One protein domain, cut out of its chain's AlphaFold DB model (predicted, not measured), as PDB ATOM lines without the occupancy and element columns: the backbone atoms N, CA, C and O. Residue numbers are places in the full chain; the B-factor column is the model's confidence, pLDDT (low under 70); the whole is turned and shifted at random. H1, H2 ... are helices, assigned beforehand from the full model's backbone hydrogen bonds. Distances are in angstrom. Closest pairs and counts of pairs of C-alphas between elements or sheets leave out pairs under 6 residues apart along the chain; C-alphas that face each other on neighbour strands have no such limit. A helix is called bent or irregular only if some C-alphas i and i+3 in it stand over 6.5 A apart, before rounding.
ATOM      1  N   ASN A  56     205.018 304.639 247.901       51.06
ATOM      2  CA  ASN A  56     204.802 305.131 249.269       51.06
ATOM      3  C   ASN A  56     203.447 304.684 249.860       51.06
ATOM      4  O   ASN A  56     203.340 304.505 251.073       51.06
ATOM      5  N   GLY A  57     202.426 304.470 249.020       54.66
ATOM      6  CA  GLY A  57     201.145 303.886 249.426       54.66
ATOM      7  C   GLY A  57     201.263 302.416 249.843       54.66
ATOM      8  O   GLY A  57     200.820 302.061 250.935       54.66
ATOM      9  N   LYS A  58     201.925 301.576 249.029       55.16
ATOM     10  CA  LYS A  58     202.175 300.154 249.350       55.16
ATOM     11  C   LYS A  58     202.962 299.989 250.654       55.16
ATOM     12  O   LYS A  58     202.625 299.158 251.492       55.16
ATOM     13  N   TRP A  59     203.975 300.829 250.870       48.72
ATOM     14  CA  TRP A  59     204.734 300.859 252.125       48.72
ATOM     15  C   TRP A  59     203.871 301.180 253.350       48.72
ATOM     16  O   TRP A  59     204.108 300.635 254.430       48.72
ATOM     17  N   HIS A  60     202.887 302.067 253.211       60.06
ATOM     18  CA  HIS A  60     201.980 302.420 254.300       60.06
ATOM     19  C   HIS A  60     201.047 301.249 254.652       60.06
ATOM     20  O   HIS A  60     200.868 300.945 255.828       60.06
ATOM     21  N   GLU A  61     200.526 300.545 253.644       63.38
ATOM     22  CA  GLU A  61     199.708 299.335 253.810       63.38
ATOM     23  C   GLU A  61     200.490 298.193 254.489       63.38
ATOM     24  O   GLU A  61     200.021 297.624 255.475       63.38
ATOM     25  N   LEU A  62     201.725 297.916 254.051       60.19
ATOM     26  CA  LEU A  62     202.574 296.892 254.671       60.19
ATOM     27  C   LEU A  62     202.888 297.218 256.143       60.19
ATOM     28  O   LEU A  62     202.796 296.349 257.010       60.19
ATOM     29  N   ASN A  63     203.208 298.478 256.456       67.38
ATOM     30  CA  ASN A  63     203.420 298.902 257.843       67.38
ATOM     31  C   ASN A  63     202.132 298.805 258.683       67.38
ATOM     32  O   ASN A  63     202.203 298.420 259.849       67.38
ATOM     33  N   GLN A  64     200.957 299.083 258.106       71.75
ATOM     34  CA  GLN A  64     199.670 298.882 258.783       71.75
ATOM     35  C   GLN A  64     199.373 297.405 259.069       71.75
ATOM     36  O   GLN A  64     198.835 297.111 260.134       71.75
ATOM     37  N   LEU A  65     199.737 296.476 258.177       67.06
ATOM     38  CA  LEU A  65     199.618 295.037 258.438       67.06
ATOM     39  C   LEU A  65     200.512 294.607 259.614       67.06
ATOM     40  O   LEU A  65     200.072 293.856 260.485       67.06
ATOM     41  N   MET A  66     201.749 295.103 259.678       67.38
ATOM     42  CA  MET A  66     202.727 294.660 260.679       67.38
ATOM     43  C   MET A  66     202.620 295.354 262.046       67.38
ATOM     44  O   MET A  66     203.143 294.823 263.023       67.38
ATOM     45  N   ASP A  67     201.951 296.506 262.163       79.31
ATOM     46  CA  ASP A  67     201.722 297.141 263.467       79.31
ATOM     47  C   ASP A  67     200.561 296.458 264.226       79.31
ATOM     48  O   ASP A  67     199.416 296.507 263.762       79.31
ATOM     49  N   PRO A  68     200.782 295.872 265.423       81.19
ATOM     50  CA  PRO A  68     199.703 295.339 266.254       81.19
ATOM     51  C   PRO A  68     198.739 296.414 266.795       81.19
ATOM     52  O   PRO A  68     197.749 296.065 267.441       81.19
ATOM     53  N   SER A  69     198.978 297.716 266.581       81.81
ATOM     54  CA  SER A  69     198.013 298.769 266.935       81.81
ATOM     55  C   SER A  69     196.732 298.718 266.091       81.81
ATOM     56  O   SER A  69     195.657 298.969 266.628       81.81
ATOM     57  N   THR A  70     196.817 298.324 264.813       85.12
ATOM     58  CA  THR A  70     195.684 298.346 263.866       85.12
ATOM     59  C   THR A  70     194.883 297.029 263.847       85.12
ATOM     60  O   THR A  70     194.134 296.755 262.912       85.12
ATOM     61  N   LEU A  71     195.055 296.179 264.866       87.44
ATOM     62  CA  LEU A  71     194.139 295.077 265.184       87.44
ATOM     63  C   LEU A  71     193.095 295.563 266.198       87.44
ATOM     64  O   LEU A  71     193.441 296.187 267.204       87.44
ATOM     65  N   THR A  72     191.833 295.195 266.007       90.12
ATOM     66  CA  THR A  72     190.796 295.348 267.035       90.12
ATOM     67  C   THR A  72     191.072 294.434 268.237       90.12
ATOM     68  O   THR A  72     191.740 293.403 268.126       90.12
ATOM     69  N   ARG A  73     190.512 294.763 269.413       88.56
ATOM     70  CA  ARG A  73     190.644 293.915 270.618       88.56
ATOM     71  C   ARG A  73     190.116 292.489 270.391       88.56
ATOM     72  O   ARG A  73     190.702 291.554 270.925       88.56
ATOM     73  N   LYS A  74     189.069 292.317 269.570       89.62
ATOM     74  CA  LYS A  74     188.538 290.996 269.193       89.62
ATOM     75  C   LYS A  74     189.574 290.174 268.427       89.62
ATOM     76  O   LYS A  74     189.896 289.074 268.859       89.62
ATOM     77  N   GLU A  75     190.139 290.722 267.350       91.44
ATOM     78  CA  GLU A  75     191.134 290.015 266.530       91.44
ATOM     79  C   GLU A  75     192.380 289.653 267.346       91.44
ATOM     80  O   GLU A  75     192.869 288.532 267.244       91.44
ATOM     81  N   LYS A  76     192.852 290.554 268.222       91.50
ATOM     82  CA  LYS A  76     193.968 290.265 269.143       91.50
ATOM     83  C   LYS A  76     193.687 289.057 270.031       91.50
ATOM     84  O   LYS A  76     194.559 288.207 270.168       91.50
ATOM     85  N   ILE A  77     192.491 288.979 270.617       90.62
ATOM     86  CA  ILE A  77     192.094 287.863 271.485       90.62
ATOM     87  C   ILE A  77     191.958 286.565 270.674       90.62
ATOM     88  O   ILE A  77     192.483 285.547 271.111       90.62
ATOM     89  N   CYS A  78     191.371 286.603 269.472       91.75
ATOM     90  CA  CYS A  78     191.231 285.420 268.608       91.75
ATOM     91  C   CYS A  78     192.598 284.874 268.163       91.75
ATOM     92  O   CYS A  78     192.869 283.685 268.317       91.75
ATOM     93  N   ILE A  79     193.504 285.749 267.708       92.25
ATOM     94  CA  ILE A  79     194.893 285.382 267.387       92.25
ATOM     95  C   ILE A  79     195.571 284.774 268.622       92.25
ATOM     96  O   ILE A  79     196.188 283.719 268.542       92.25
ATOM     97  N   MET A  80     195.432 285.397 269.791       93.50
ATOM     98  CA  MET A  80     196.033 284.916 271.037       93.50
ATOM     99  C   MET A  80     195.469 283.545 271.479       93.50
ATOM    100  O   MET A  80     196.233 282.694 271.935       93.50
ATOM    101  N   GLN A  81     194.175 283.287 271.260       92.56
ATOM    102  CA  GLN A  81     193.520 281.986 271.462       92.56
ATOM    103  C   GLN A  81     194.058 280.909 270.511       92.56
ATOM    104  O   GLN A  81     194.471 279.846 270.977       92.56
ATOM    105  N   MET A  82     194.144 281.189 269.203       92.12
ATOM    106  CA  MET A  82     194.758 280.276 268.225       92.12
ATOM    107  C   MET A  82     196.177 279.882 268.646       92.12
ATOM    108  O   MET A  82     196.545 278.709 268.625       92.12
ATOM    109  N   MET A  83     196.977 280.870 269.054       92.69
ATOM    110  CA  MET A  83     198.381 280.678 269.410       92.69
ATOM    111  C   MET A  83     198.533 279.834 270.687       92.69
ATOM    112  O   MET A  83     199.451 279.018 270.770       92.69
ATOM    113  N   ALA A  84     197.608 279.960 271.646       93.44
ATOM    114  CA  ALA A  84     197.543 279.090 272.820       93.44
ATOM    115  C   ALA A  84     197.163 277.640 272.457       93.44
ATOM    116  O   ALA A  84     197.815 276.705 272.927       93.44
ATOM    117  N   CYS A  85     196.186 277.439 271.564       92.62
ATOM    118  CA  CYS A  85     195.800 276.107 271.075       92.62
ATOM    119  C   CYS A  85     196.952 275.415 270.330       92.62
ATOM    120  O   CYS A  85     197.276 274.261 270.603       92.62
ATOM    121  N   ILE A  86     197.632 276.131 269.430       91.19
ATOM    122  CA  ILE A  86     198.763 275.591 268.660       91.19
ATOM    123  C   ILE A  86     199.950 275.262 269.583       91.19
ATOM    124  O   ILE A  86     200.599 274.232 269.392       91.19
ATOM    125  N   ALA A  87     200.198 276.061 270.629       91.38
ATOM    126  CA  ALA A  87     201.205 275.757 271.649       91.38
ATOM    127  C   ALA A  87     200.857 274.496 272.463       91.38
ATOM    128  O   ALA A  87     201.714 273.634 272.660       91.38
ATOM    129  N   ALA A  88     199.595 274.344 272.878       91.31
ATOM    130  CA  ALA A  88     199.109 273.138 273.546       91.31
ATOM    131  C   ALA A  88     199.278 271.888 272.665       91.31
ATOM    132  O   ALA A  88     199.825 270.878 273.113       91.31
ATOM    133  N   ASN A  89     198.909 271.984 271.385       90.06
ATOM    134  CA  ASN A  89     199.059 270.905 270.406       90.06
ATOM    135  C   ASN A  89     200.527 270.528 270.167       90.06
ATOM    136  O   ASN A  89     200.841 269.348 270.006       90.06
ATOM    137  N   HIS A  90     201.438 271.507 270.173       86.62
ATOM    138  CA  HIS A  90     202.877 271.268 270.067       86.62
ATOM    139  C   HIS A  90     203.402 270.468 271.270       86.62
ATOM    140  O   HIS A  90     204.106 269.474 271.091       86.62
ATOM    141  N   ILE A  91     203.024 270.858 272.495       87.38
ATOM    142  CA  ILE A  91     203.387 270.133 273.724       87.38
ATOM    143  C   ILE A  91     202.811 268.709 273.700       87.38
ATOM    144  O   ILE A  91     203.532 267.757 273.988       87.38
ATOM    145  N   HIS A  92     201.543 268.549 273.310       86.19
ATOM    146  CA  HIS A  92     200.879 267.246 273.231       86.19
ATOM    147  C   HIS A  92     201.574 266.294 272.239       86.19
ATOM    148  O   HIS A  92     201.866 265.155 272.596       86.19
ATOM    149  N   ARG A  93     201.951 266.764 271.038       83.25
ATOM    150  CA  ARG A  93     202.721 265.952 270.071       83.25
ATOM    151  C   ARG A  93     204.087 265.519 270.610       83.25
ATOM    152  O   ARG A  93     204.459 264.362 270.443       83.25
ATOM    153  N   HIS A  94     204.808 266.410 271.294       79.75
ATOM    154  CA  HIS A  94     206.068 266.051 271.955       79.75
ATOM    155  C   HIS A  94     205.878 265.013 273.075       79.75
ATOM    156  O   HIS A  94     206.770 264.202 273.308       79.75
ATOM    157  N   GLN A  95     204.728 265.002 273.756       79.00
ATOM    158  CA  GLN A  95     204.413 263.998 274.778       79.00
ATOM    159  C   GLN A  95     204.093 262.623 274.182       79.00
ATOM    160  O   GLN A  95     204.531 261.628 274.751       79.00
ATOM    161  N   LEU A  96     203.398 262.560 273.042       80.75
ATOM    162  CA  LEU A  96     203.116 261.300 272.339       80.75
ATOM    163  C   LEU A  96     204.407 260.632 271.835       80.75
ATOM    164  O   LEU A  96     204.643 259.466 272.136       80.75
ATOM    165  N   ALA A  97     205.301 261.389 271.188       77.56
ATOM    166  CA  ALA A  97     206.596 260.864 270.736       77.56
ATOM    167  C   ALA A  97     207.442 260.291 271.897       77.56
ATOM    168  O   ALA A  97     208.059 259.239 271.770       77.56
ATOM    169  N   LEU A  98     207.413 260.938 273.071       74.81
ATOM    170  CA  LEU A  98     208.094 260.453 274.280       74.81
ATOM    171  C   LEU A  98     207.435 259.218 274.927       74.81
ATOM    172  O   LEU A  98     208.042 258.618 275.814       74.81
ATOM    173  N   GLN A  99     206.213 258.850 274.528       71.50
ATOM    174  CA  GLN A  99     205.559 257.600 274.929       71.50
ATOM    175  C   GLN A  99     205.903 256.466 273.953       71.50
ATOM    176  O   GLN A  99     206.233 255.369 274.401       71.50
ATOM    177  N   THR A 222     206.580 271.039 283.947       54.47
ATOM    178  CA  THR A 222     208.047 271.072 284.096       54.47
ATOM    179  C   THR A 222     208.807 270.760 282.804       54.47
ATOM    180  O   THR A 222     210.041 270.765 282.803       54.47
ATOM    181  N   SER A 223     208.098 270.518 281.695       73.88
ATOM    182  CA  SER A 223     208.719 270.377 280.376       73.88
ATOM    183  C   SER A 223     209.358 271.693 279.916       73.88
ATOM    184  O   SER A 223     208.785 272.774 280.070       73.88
ATOM    185  N   MET A 224     210.524 271.595 279.268       76.81
ATOM    186  CA  MET A 224     211.196 272.731 278.625       76.81
ATOM    187  C   MET A 224     210.289 273.418 277.592       76.81
ATOM    188  O   MET A 224     210.339 274.638 277.445       76.81
ATOM    189  N   ASP A 225     209.435 272.650 276.911       79.75
ATOM    190  CA  ASP A 225     208.519 273.166 275.894       79.75
ATOM    191  C   ASP A 225     207.292 273.846 276.509       79.75
ATOM    192  O   ASP A 225     206.819 274.844 275.966       79.75
ATOM    193  N   TYR A 226     206.831 273.391 277.681       86.50
ATOM    194  CA  TYR A 226     205.818 274.103 278.469       86.50
ATOM    195  C   TYR A 226     206.364 275.449 278.955       86.50
ATOM    196  O   TYR A 226     205.788 276.491 278.649       86.50
ATOM    197  N   MET A 227     207.531 275.453 279.613       86.00
ATOM    198  CA  MET A 227     208.183 276.680 280.092       86.00
ATOM    199  C   MET A 227     208.518 277.659 278.955       86.00
ATOM    200  O   MET A 227     208.479 278.876 279.151       86.00
ATOM    201  N   TRP A 228     208.868 277.157 277.768       88.81
ATOM    202  CA  TRP A 228     209.071 277.995 276.587       88.81
ATOM    203  C   TRP A 228     207.746 278.579 276.083       88.81
ATOM    204  O   TRP A 228     207.670 279.788 275.868       88.81
ATOM    205  N   SER A 229     206.703 277.753 275.962       89.94
ATOM    206  CA  SER A 229     205.382 278.159 275.465       89.94
ATOM    207  C   SER A 229     204.715 279.184 276.384       89.94
ATOM    208  O   SER A 229     204.235 280.209 275.915       89.94
ATOM    209  N   GLU A 230     204.754 278.975 277.699       90.19
ATOM    210  CA  GLU A 230     204.231 279.908 278.703       90.19
ATOM    211  C   GLU A 230     204.895 281.296 278.584       90.19
ATOM    212  O   GLU A 230     204.220 282.325 278.498       90.19
ATOM    213  N   ARG A 231     206.234 281.332 278.496       90.56
ATOM    214  CA  ARG A 231     207.017 282.569 278.317       90.56
ATOM    215  C   ARG A 231     206.780 283.225 276.962       90.56
ATOM    216  O   ARG A 231     206.779 284.454 276.883       90.56
ATOM    217  N   PHE A 232     206.582 282.427 275.916       91.12
ATOM    218  CA  PHE A 232     206.241 282.882 274.574       91.12
ATOM    219  C   PHE A 232     204.868 283.563 274.570       91.12
ATOM    220  O   PHE A 232     204.788 284.732 274.200       91.12
ATOM    221  N   LEU A 233     203.820 282.904 275.080       92.06
ATOM    222  CA  LEU A 233     202.461 283.453 275.135       92.06
ATOM    223  C   LEU A 233     202.397 284.724 276.000       92.06
ATOM    224  O   LEU A 233     201.864 285.735 275.546       92.06
ATOM    225  N   LYS A 234     203.027 284.737 277.188       91.25
ATOM    226  CA  LYS A 234     203.120 285.938 278.049       91.25
ATOM    227  C   LYS A 234     203.835 287.112 277.361       91.25
ATOM    228  O   LYS A 234     203.431 288.265 277.511       91.25
ATOM    229  N   SER A 235     204.878 286.836 276.578       90.69
ATOM    230  CA  SER A 235     205.605 287.861 275.813       90.69
ATOM    231  C   SER A 235     204.806 288.362 274.602       90.69
ATOM    232  O   SER A 235     204.757 289.567 274.350       90.69
ATOM    233  N   PHE A 236     204.134 287.460 273.883       91.31
ATOM    234  CA  PHE A 236     203.325 287.780 272.705       91.31
ATOM    235  C   PHE A 236     202.068 288.583 273.072       91.31
ATOM    236  O   PHE A 236     201.758 289.579 272.421       91.31
ATOM    237  N   TRP A 237     201.421 288.245 274.193       91.06
ATOM    238  CA  TRP A 237     200.341 289.026 274.803       91.06
ATOM    239  C   TRP A 237     200.739 290.498 275.018       91.06
ATOM    240  O   TRP A 237     200.012 291.424 274.637       91.06
ATOM    241  N   LYS A 238     201.939 290.730 275.573       89.88
ATOM    242  CA  LYS A 238     202.497 292.077 275.775       89.88
ATOM    243  C   LYS A 238     202.777 292.789 274.446       89.88
ATOM    244  O   LYS A 238     202.476 293.975 274.325       89.88
ATOM    245  N   TYR A 239     203.304 292.080 273.446       89.50
ATOM    246  CA  TYR A 239     203.561 292.620 272.103       89.50
ATOM    247  C   TYR A 239     202.278 293.050 271.373       89.50
ATOM    248  O   TYR A 239     202.246 294.119 270.764       89.50
ATOM    249  N   LEU A 240     201.191 292.281 271.503       88.00
ATOM    250  CA  LEU A 240     199.875 292.638 270.959       88.00
ATOM    251  C   LEU A 240     199.234 293.860 271.648       88.00
ATOM    252  O   LEU A 240     198.248 294.391 271.132       88.00
ATOM    253  N   LYS A 241     199.779 294.348 272.775       87.31
ATOM    254  CA  LYS A 241     199.260 295.499 273.546       87.31
ATOM    255  C   LYS A 241     197.779 295.326 273.924       87.31
ATOM    256  O   LYS A 241     196.963 296.211 273.665       87.31
ATOM    257  N   ILE A 242     197.411 294.166 274.477       82.38
ATOM    258  CA  ILE A 242     196.012 293.874 274.846       82.38
ATOM    259  C   ILE A 242     195.573 294.728 276.054       82.38
ATOM    260  O   ILE A 242     194.522 295.359 275.991       82.38
ATOM    261  N   ASN A 243     196.426 294.865 277.078       67.81
ATOM    262  CA  ASN A 243     196.127 295.588 278.329       67.81
ATOM    263  C   ASN A 243     196.027 297.124 278.205       67.81
ATOM    264  O   ASN A 243     195.776 297.796 279.201       67.81
ATOM    265  N   SER A 244     196.230 297.730 277.030       55.28
ATOM    266  CA  SER A 244     196.266 299.199 276.870       55.28
ATOM    267  C   SER A 244     194.885 299.887 276.965       55.28
ATOM    268  O   SER A 244     194.696 300.963 276.406       55.28
ATOM    269  N   GLY A 245     193.916 299.260 277.643       51.31
ATOM    270  CA  GLY A 245     192.502 299.644 277.704       51.31
ATOM    271  C   GLY A 245     191.961 299.979 279.101       51.31
ATOM    272  O   GLY A 245     190.750 299.940 279.284       51.31
ATOM    273  N   GLY A 246     192.820 300.271 280.085       48.62
ATOM    274  CA  GLY A 246     192.433 300.900 281.362       48.62
ATOM    275  C   GLY A 246     191.621 300.062 282.364       48.62
ATOM    276  O   GLY A 246     191.273 300.578 283.420       48.62
ATOM    277  N   VAL A 247     191.321 298.792 282.071       52.84
ATOM    278  CA  VAL A 247     190.542 297.887 282.945       52.84
ATOM    279  C   VAL A 247     191.367 296.634 283.251       52.84
ATOM    280  O   VAL A 247     191.103 295.545 282.744       52.84
ATOM    281  N   GLU A 248     192.415 296.801 284.060       54.41
ATOM    282  CA  GLU A 248     193.470 295.788 284.235       54.41
ATOM    283  C   GLU A 248     192.987 294.472 284.879       54.41
ATOM    284  O   GLU A 248     193.552 293.415 284.603       54.41
ATOM    285  N   HIS A 249     191.910 294.505 285.675       54.50
ATOM    286  CA  HIS A 249     191.429 293.351 286.450       54.50
ATOM    287  C   HIS A 249     190.870 292.175 285.628       54.50
ATOM    288  O   HIS A 249     190.874 291.049 286.122       54.50
ATOM    289  N   ASN A 250     190.399 292.402 284.396       61.50
ATOM    290  CA  ASN A 250     189.776 291.346 283.581       61.50
ATOM    291  C   ASN A 250     190.722 290.745 282.529       61.50
ATOM    292  O   ASN A 250     190.464 289.656 282.023       61.50
ATOM    293  N   ASP A 251     191.800 291.446 282.167       68.06
ATOM    294  CA  ASP A 251     192.704 291.001 281.100       68.06
ATOM    295  C   ASP A 251     193.766 290.003 281.606       68.06
ATOM    296  O   ASP A 251     194.196 289.141 280.839       68.06
ATOM    297  N   SER A 252     194.151 290.037 282.892       73.88
ATOM    298  CA  SER A 252     195.053 289.015 283.455       73.88
ATOM    299  C   SER A 252     194.376 287.649 283.577       73.88
ATOM    300  O   SER A 252     194.954 286.652 283.158       73.88
ATOM    301  N   SER A 253     193.128 287.599 284.055       79.69
ATOM    302  CA  SER A 253     192.372 286.345 284.176       79.69
ATOM    303  C   SER A 253     192.070 285.705 282.817       79.69
ATOM    304  O   SER A 253     191.994 284.480 282.728       79.69
ATOM    305  N   LEU A 254     191.978 286.501 281.742       84.50
ATOM    306  CA  LEU A 254     191.916 285.975 280.376       84.50
ATOM    307  C   LEU A 254     193.253 285.339 279.967       84.50
ATOM    308  O   LEU A 254     193.247 284.222 279.459       84.50
ATOM    309  N   LEU A 255     194.395 285.989 280.226       87.31
ATOM    310  CA  LEU A 255     195.718 285.408 279.956       87.31
ATOM    311  C   LEU A 255     195.950 284.109 280.746       87.31
ATOM    312  O   LEU A 255     196.379 283.117 280.157       87.31
ATOM    313  N   ASP A 256     195.616 284.072 282.035       86.62
ATOM    314  CA  ASP A 256     195.713 282.856 282.856       86.62
ATOM    315  C   ASP A 256     194.761 281.755 282.340       86.62
ATOM    316  O   ASP A 256     195.150 280.590 282.222       86.62
ATOM    317  N   GLY A 257     193.557 282.140 281.900       87.44
ATOM    318  CA  GLY A 257     192.606 281.276 281.198       87.44
ATOM    319  C   GLY A 257     193.127 280.692 279.877       87.44
ATOM    320  O   GLY A 257     192.765 279.572 279.524       87.44
ATOM    321  N   LEU A 258     194.009 281.399 279.161       89.38
ATOM    322  CA  LEU A 258     194.680 280.883 277.961       89.38
ATOM    323  C   LEU A 258     195.887 280.001 278.289       89.38
ATOM    324  O   LEU A 258     196.173 279.059 277.552       89.38
ATOM    325  N   LEU A 259     196.589 280.253 279.393       89.56
ATOM    326  CA  LEU A 259     197.714 279.412 279.818       89.56
ATOM    327  C   LEU A 259     197.252 278.016 280.260       89.56
ATOM    328  O   LEU A 259     197.966 277.044 280.022       89.56
ATOM    329  N   LEU A 260     196.021 277.888 280.770       88.38
ATOM    330  CA  LEU A 260     195.358 276.600 281.028       88.38
ATOM    331  C   LEU A 260     195.188 275.711 279.777       88.38
ATOM    332  O   LEU A 260     195.013 274.502 279.914       88.38
ATOM    333  N   TYR A 261     195.303 276.248 278.555       88.81
ATOM    334  CA  TYR A 261     195.324 275.416 277.345       88.81
ATOM    335  C   TYR A 261     196.609 274.568 277.294       88.81
ATOM    336  O   TYR A 261     196.574 273.422 276.851       88.81
ATOM    337  N   LEU A 262     197.740 275.071 277.809       88.00
ATOM    338  CA  LEU A 262     199.030 274.368 277.764       88.00
ATOM    339  C   LEU A 262     199.043 273.073 278.596       88.00
ATOM    340  O   LEU A 262     199.777 272.140 278.256       88.00
ATOM    341  N   SER A 263     198.243 272.986 279.661       85.75
ATOM    342  CA  SER A 263     198.110 271.789 280.505       85.75
ATOM    343  C   SER A 263     197.034 270.804 280.019       85.75
ATOM    344  O   SER A 263     197.025 269.657 280.465       85.75
ATOM    345  N   HIS A 264     196.176 271.200 279.073       85.88
ATOM    346  CA  HIS A 264     195.024 270.417 278.618       85.88
ATOM    347  C   HIS A 264     195.427 269.072 277.967       85.88
ATOM    348  O   HIS A 264     196.255 269.063 277.053       85.88
ATOM    349  N   PRO A 265     194.876 267.920 278.397       79.69
ATOM    350  CA  PRO A 265     195.445 266.606 278.081       79.69
ATOM    351  C   PRO A 265     195.421 266.248 276.587       79.69
ATOM    352  O   PRO A 265     196.359 265.610 276.112       79.69
ATOM    353  N   SER A 266     194.386 266.673 275.864       85.94
ATOM    354  CA  SER A 266     194.109 266.352 274.458       85.94
ATOM    355  C   SER A 266     194.475 267.473 273.479       85.94
ATOM    356  O   SER A 266     194.674 268.624 273.865       85.94
ATOM    357  N   TYR A 267     194.509 267.135 272.187       87.50
ATOM    358  CA  TYR A 267     194.513 268.098 271.081       87.50
ATOM    359  C   TYR A 267     193.325 269.078 271.168       87.50
ATOM    360  O   TYR A 267     192.204 268.671 271.481       87.50
ATOM    361  N   ILE A 268     193.571 270.351 270.851       91.00
ATOM    362  CA  ILE A 268     192.588 271.441 270.818       91.00
ATOM    363  C   ILE A 268     192.533 272.009 269.399       91.00
ATOM    364  O   ILE A 268     193.545 272.483 268.883       91.00
ATOM    365  N   ASP A 269     191.365 272.001 268.766       88.88
ATOM    366  CA  ASP A 269     191.196 272.570 267.428       88.88
ATOM    367  C   ASP A 269     191.250 274.117 267.454       88.88
ATOM    368  O   ASP A 269     190.439 274.734 268.151       88.88
ATOM    369  N   PRO A 270     192.169 274.779 266.718       90.25
ATOM    370  CA  PRO A 270     192.184 276.237 266.605       90.25
ATOM    371  C   PRO A 270     191.123 276.794 265.633       90.25
ATOM    372  O   PRO A 270     190.904 278.007 265.619       90.25
ATOM    373  N   THR A 271     190.471 275.953 264.820       88.19
ATOM    374  CA  THR A 271     189.568 276.375 263.728       88.19
ATOM    375  C   THR A 271     188.401 277.279 264.171       88.19
ATOM    376  O   THR A 271     188.162 278.275 263.490       88.19
ATOM    377  N   PRO A 272     187.733 277.089 265.327       89.25
ATOM    378  CA  PRO A 272     186.669 278.004 265.768       89.25
ATOM    379  C   PRO A 272     187.136 279.460 265.956       89.25
ATOM    380  O   PRO A 272     186.386 280.409 265.718       89.25
ATOM    381  N   PHE A 273     188.401 279.666 266.336       88.25
ATOM    382  CA  PHE A 273     188.995 281.003 266.459       88.25
ATOM    383  C   PHE A 273     189.380 281.591 265.092       88.25
ATOM    384  O   PHE A 273     189.366 282.811 264.933       88.25
ATOM    385  N   MET A 274     189.653 280.734 264.100       83.81
ATOM    386  CA  MET A 274     189.819 281.129 262.697       83.81
ATOM    387  C   MET A 274     188.496 281.621 262.105       83.81
ATOM    388  O   MET A 274     188.466 282.678 261.492       83.81
ATOM    389  N   GLU A 275     187.392 280.908 262.332       85.31
ATOM    390  CA  GLU A 275     186.056 281.314 261.859       85.31
ATOM    391  C   GLU A 275     185.561 282.603 262.537       85.31
ATOM    392  O   GLU A 275     184.840 283.396 261.930       85.31
ATOM    393  N   THR A 276     185.992 282.851 263.779       89.06
ATOM    394  CA  THR A 276     185.707 284.098 264.514       89.06
ATOM    395  C   THR A 276     186.488 285.305 263.958       89.06
ATOM    396  O   THR A 276     186.071 286.454 264.133       89.06
ATOM    397  N   LEU A 277     187.600 285.078 263.250       84.81
ATOM    398  CA  LEU A 277     188.253 286.100 262.433       84.81
ATOM    399  C   LEU A 277     187.525 286.184 261.082       84.81
ATOM    400  O   LEU A 277     187.791 285.403 260.173       84.81
ATOM    401  N   GLU A 278     186.645 287.180 260.913       83.06
ATOM    402  CA  GLU A 278     185.856 287.426 259.683       83.06
ATOM    403  C   GLU A 278     186.700 287.862 258.447       83.06
ATOM    404  O   GLU A 278     186.247 288.611 257.574       83.06
ATOM    405  N   TRP A 279     187.960 287.434 258.372       86.31
ATOM    406  CA  TRP A 279     188.962 287.798 257.379       86.31
ATOM    407  C   TRP A 279     188.753 287.037 256.066       86.31
ATOM    408  O   TRP A 279     188.992 285.836 255.957       86.31
ATOM    409  N   LYS A 280     188.323 287.760 255.031       76.75
ATOM    410  CA  LYS A 280     187.932 287.190 253.728       76.75
ATOM    411  C   LYS A 280     189.062 287.206 252.694       76.75
ATOM    412  O   LYS A 280     188.916 286.615 251.629       76.75
ATOM    413  N   THR A 281     190.185 287.860 252.992       83.31
ATOM    414  CA  THR A 281     191.275 288.100 252.033       83.31
ATOM    415  C   THR A 281     192.568 287.408 252.472       83.31
ATOM    416  O   THR A 281     193.009 287.599 253.603       83.31
ATOM    417  N   ARG A 282     193.252 286.679 251.569       76.81
ATOM    418  CA  ARG A 282     194.552 286.004 251.839       76.81
ATOM    419  C   ARG A 282     195.610 286.961 252.423       76.81
ATOM    420  O   ARG A 282     196.377 286.564 253.291       76.81
ATOM    421  N   LEU A 283     195.582 288.243 252.041       77.12
ATOM    422  CA  LEU A 283     196.434 289.307 252.598       77.12
ATOM    423  C   LEU A 283     196.215 289.555 254.107       77.12
ATOM    424  O   LEU A 283     197.174 289.813 254.827       77.12
ATOM    425  N   GLN A 284     194.978 289.435 254.605       83.00
ATOM    426  CA  GLN A 284     194.690 289.515 256.044       83.00
ATOM    427  C   GLN A 284     195.256 288.285 256.764       83.00
ATOM    428  O   GLN A 284     195.883 288.413 257.806       83.00
ATOM    429  N   TRP A 285     195.139 287.099 256.170       84.69
ATOM    430  CA  TRP A 285     195.696 285.866 256.733       84.69
ATOM    431  C   TRP A 285     197.232 285.849 256.797       84.69
ATOM    432  O   TRP A 285     197.792 285.371 257.782       84.69
ATOM    433  N   ILE A 286     197.916 286.479 255.834       84.00
ATOM    434  CA  ILE A 286     199.375 286.732 255.852       84.00
ATOM    435  C   ILE A 286     199.800 287.655 257.015       84.00
ATOM    436  O   ILE A 286     200.967 287.676 257.413       84.00
TER     437      ILE A 286
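This is residues 56 to 99 and 222 to 286 of the 750 residues of an uncharacterized protein of Reticulomyxa filosa (UniProt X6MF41). One long helix, H2, is the spine of this domain; H3 runs side by side with it in the opposite direction, H4 folds back from H3 and reaches both with its last residues, and the short H5 packs on residues 78 to 82 of H2, apart from H3. H1 lies beyond the end of H2 where that helix begins, with residues 56 to 61 sticking out, and the one-turn H6 comes near H1. The printed part has 109 residues with six named helices, H1 to H6 in order, and no named strand: all helix. It is only just compact, close to loose, with a radius of gyration of the C-alphas of 15.7 A, and its outline is elongated, spanning 53 by 34 by 23 A.

H1 is residues 56 to 66, 15.6 A long, starting at C-alpha 56 at (204.802, 305.131, 249.269). H2, the longest helix, is residues 73 to 99, 39.5 A long, from C-alpha 73 at (190.644, 293.915, 270.618) to C-alpha 99 at (205.559, 257.600, 274.929). H3 is residues 224 to 239, 22.3 A, and H4 is residues 248 to 259, 17.5 A. H4 is neither bent nor irregular, but only just: C-alphas 249 and 252 are 6.4 A apart. H5 is residues 271 to 276, and H6 is residues 282 to 285, with C-alpha 285 at (195.696, 285.866, 256.733).

H2 is the hub, touching three helices. H2, H3 and H4 form an up and down bundle, each helix running against the one before it. H2, with residues 80 to 91 alone, touches H3 at a shallow tilt of 8 degrees, opposite ways; their closest C-alphas, of Ala 87 and Ser 229, are 6.1 A apart. H3 and H4 are a helical hairpin at a shallow tilt of 32 degrees; residues 230 to 237 of H3 touch residues 255 to 259 of H4, and the closest C-alphas, of Glu 230 and Leu 259, are 6.6 A apart. H2 and H4 only just touch, with 3 pairs of C-alphas within 8 A, the closest those of Ala 84 and Leu 258 at 6.2 A. H5 touches residues 78 to 82 of H2, opposite ways at 3 degrees, a shallow tilt, with the C-alphas of Cys 78 and Phe 273 closest at 5.4 A. H1 and H6 are close but not clearly touching: the C-alphas of Leu 65 and Gln 284 are 7.8 A apart. H1 and H2 are apart. In H1, H2, H3 and H5 every O i to N i+4 pair is within hydrogen-bond range, in H4 5 of 8 are, and H6 is too short for such a pair.

The C-alphas farthest apart, of Asn 56 and Gln 99, are 54.0 A apart. Residues 100 to 221 are not printed, and C-alphas 99 and 222 are 16.5 A apart across the cut. The link from H4 to H5 is long. The model's mean pLDDT over the printed part is 81.0; it is under 70 at residues 56 to 63, 65 to 66, 222 and 243 to 251.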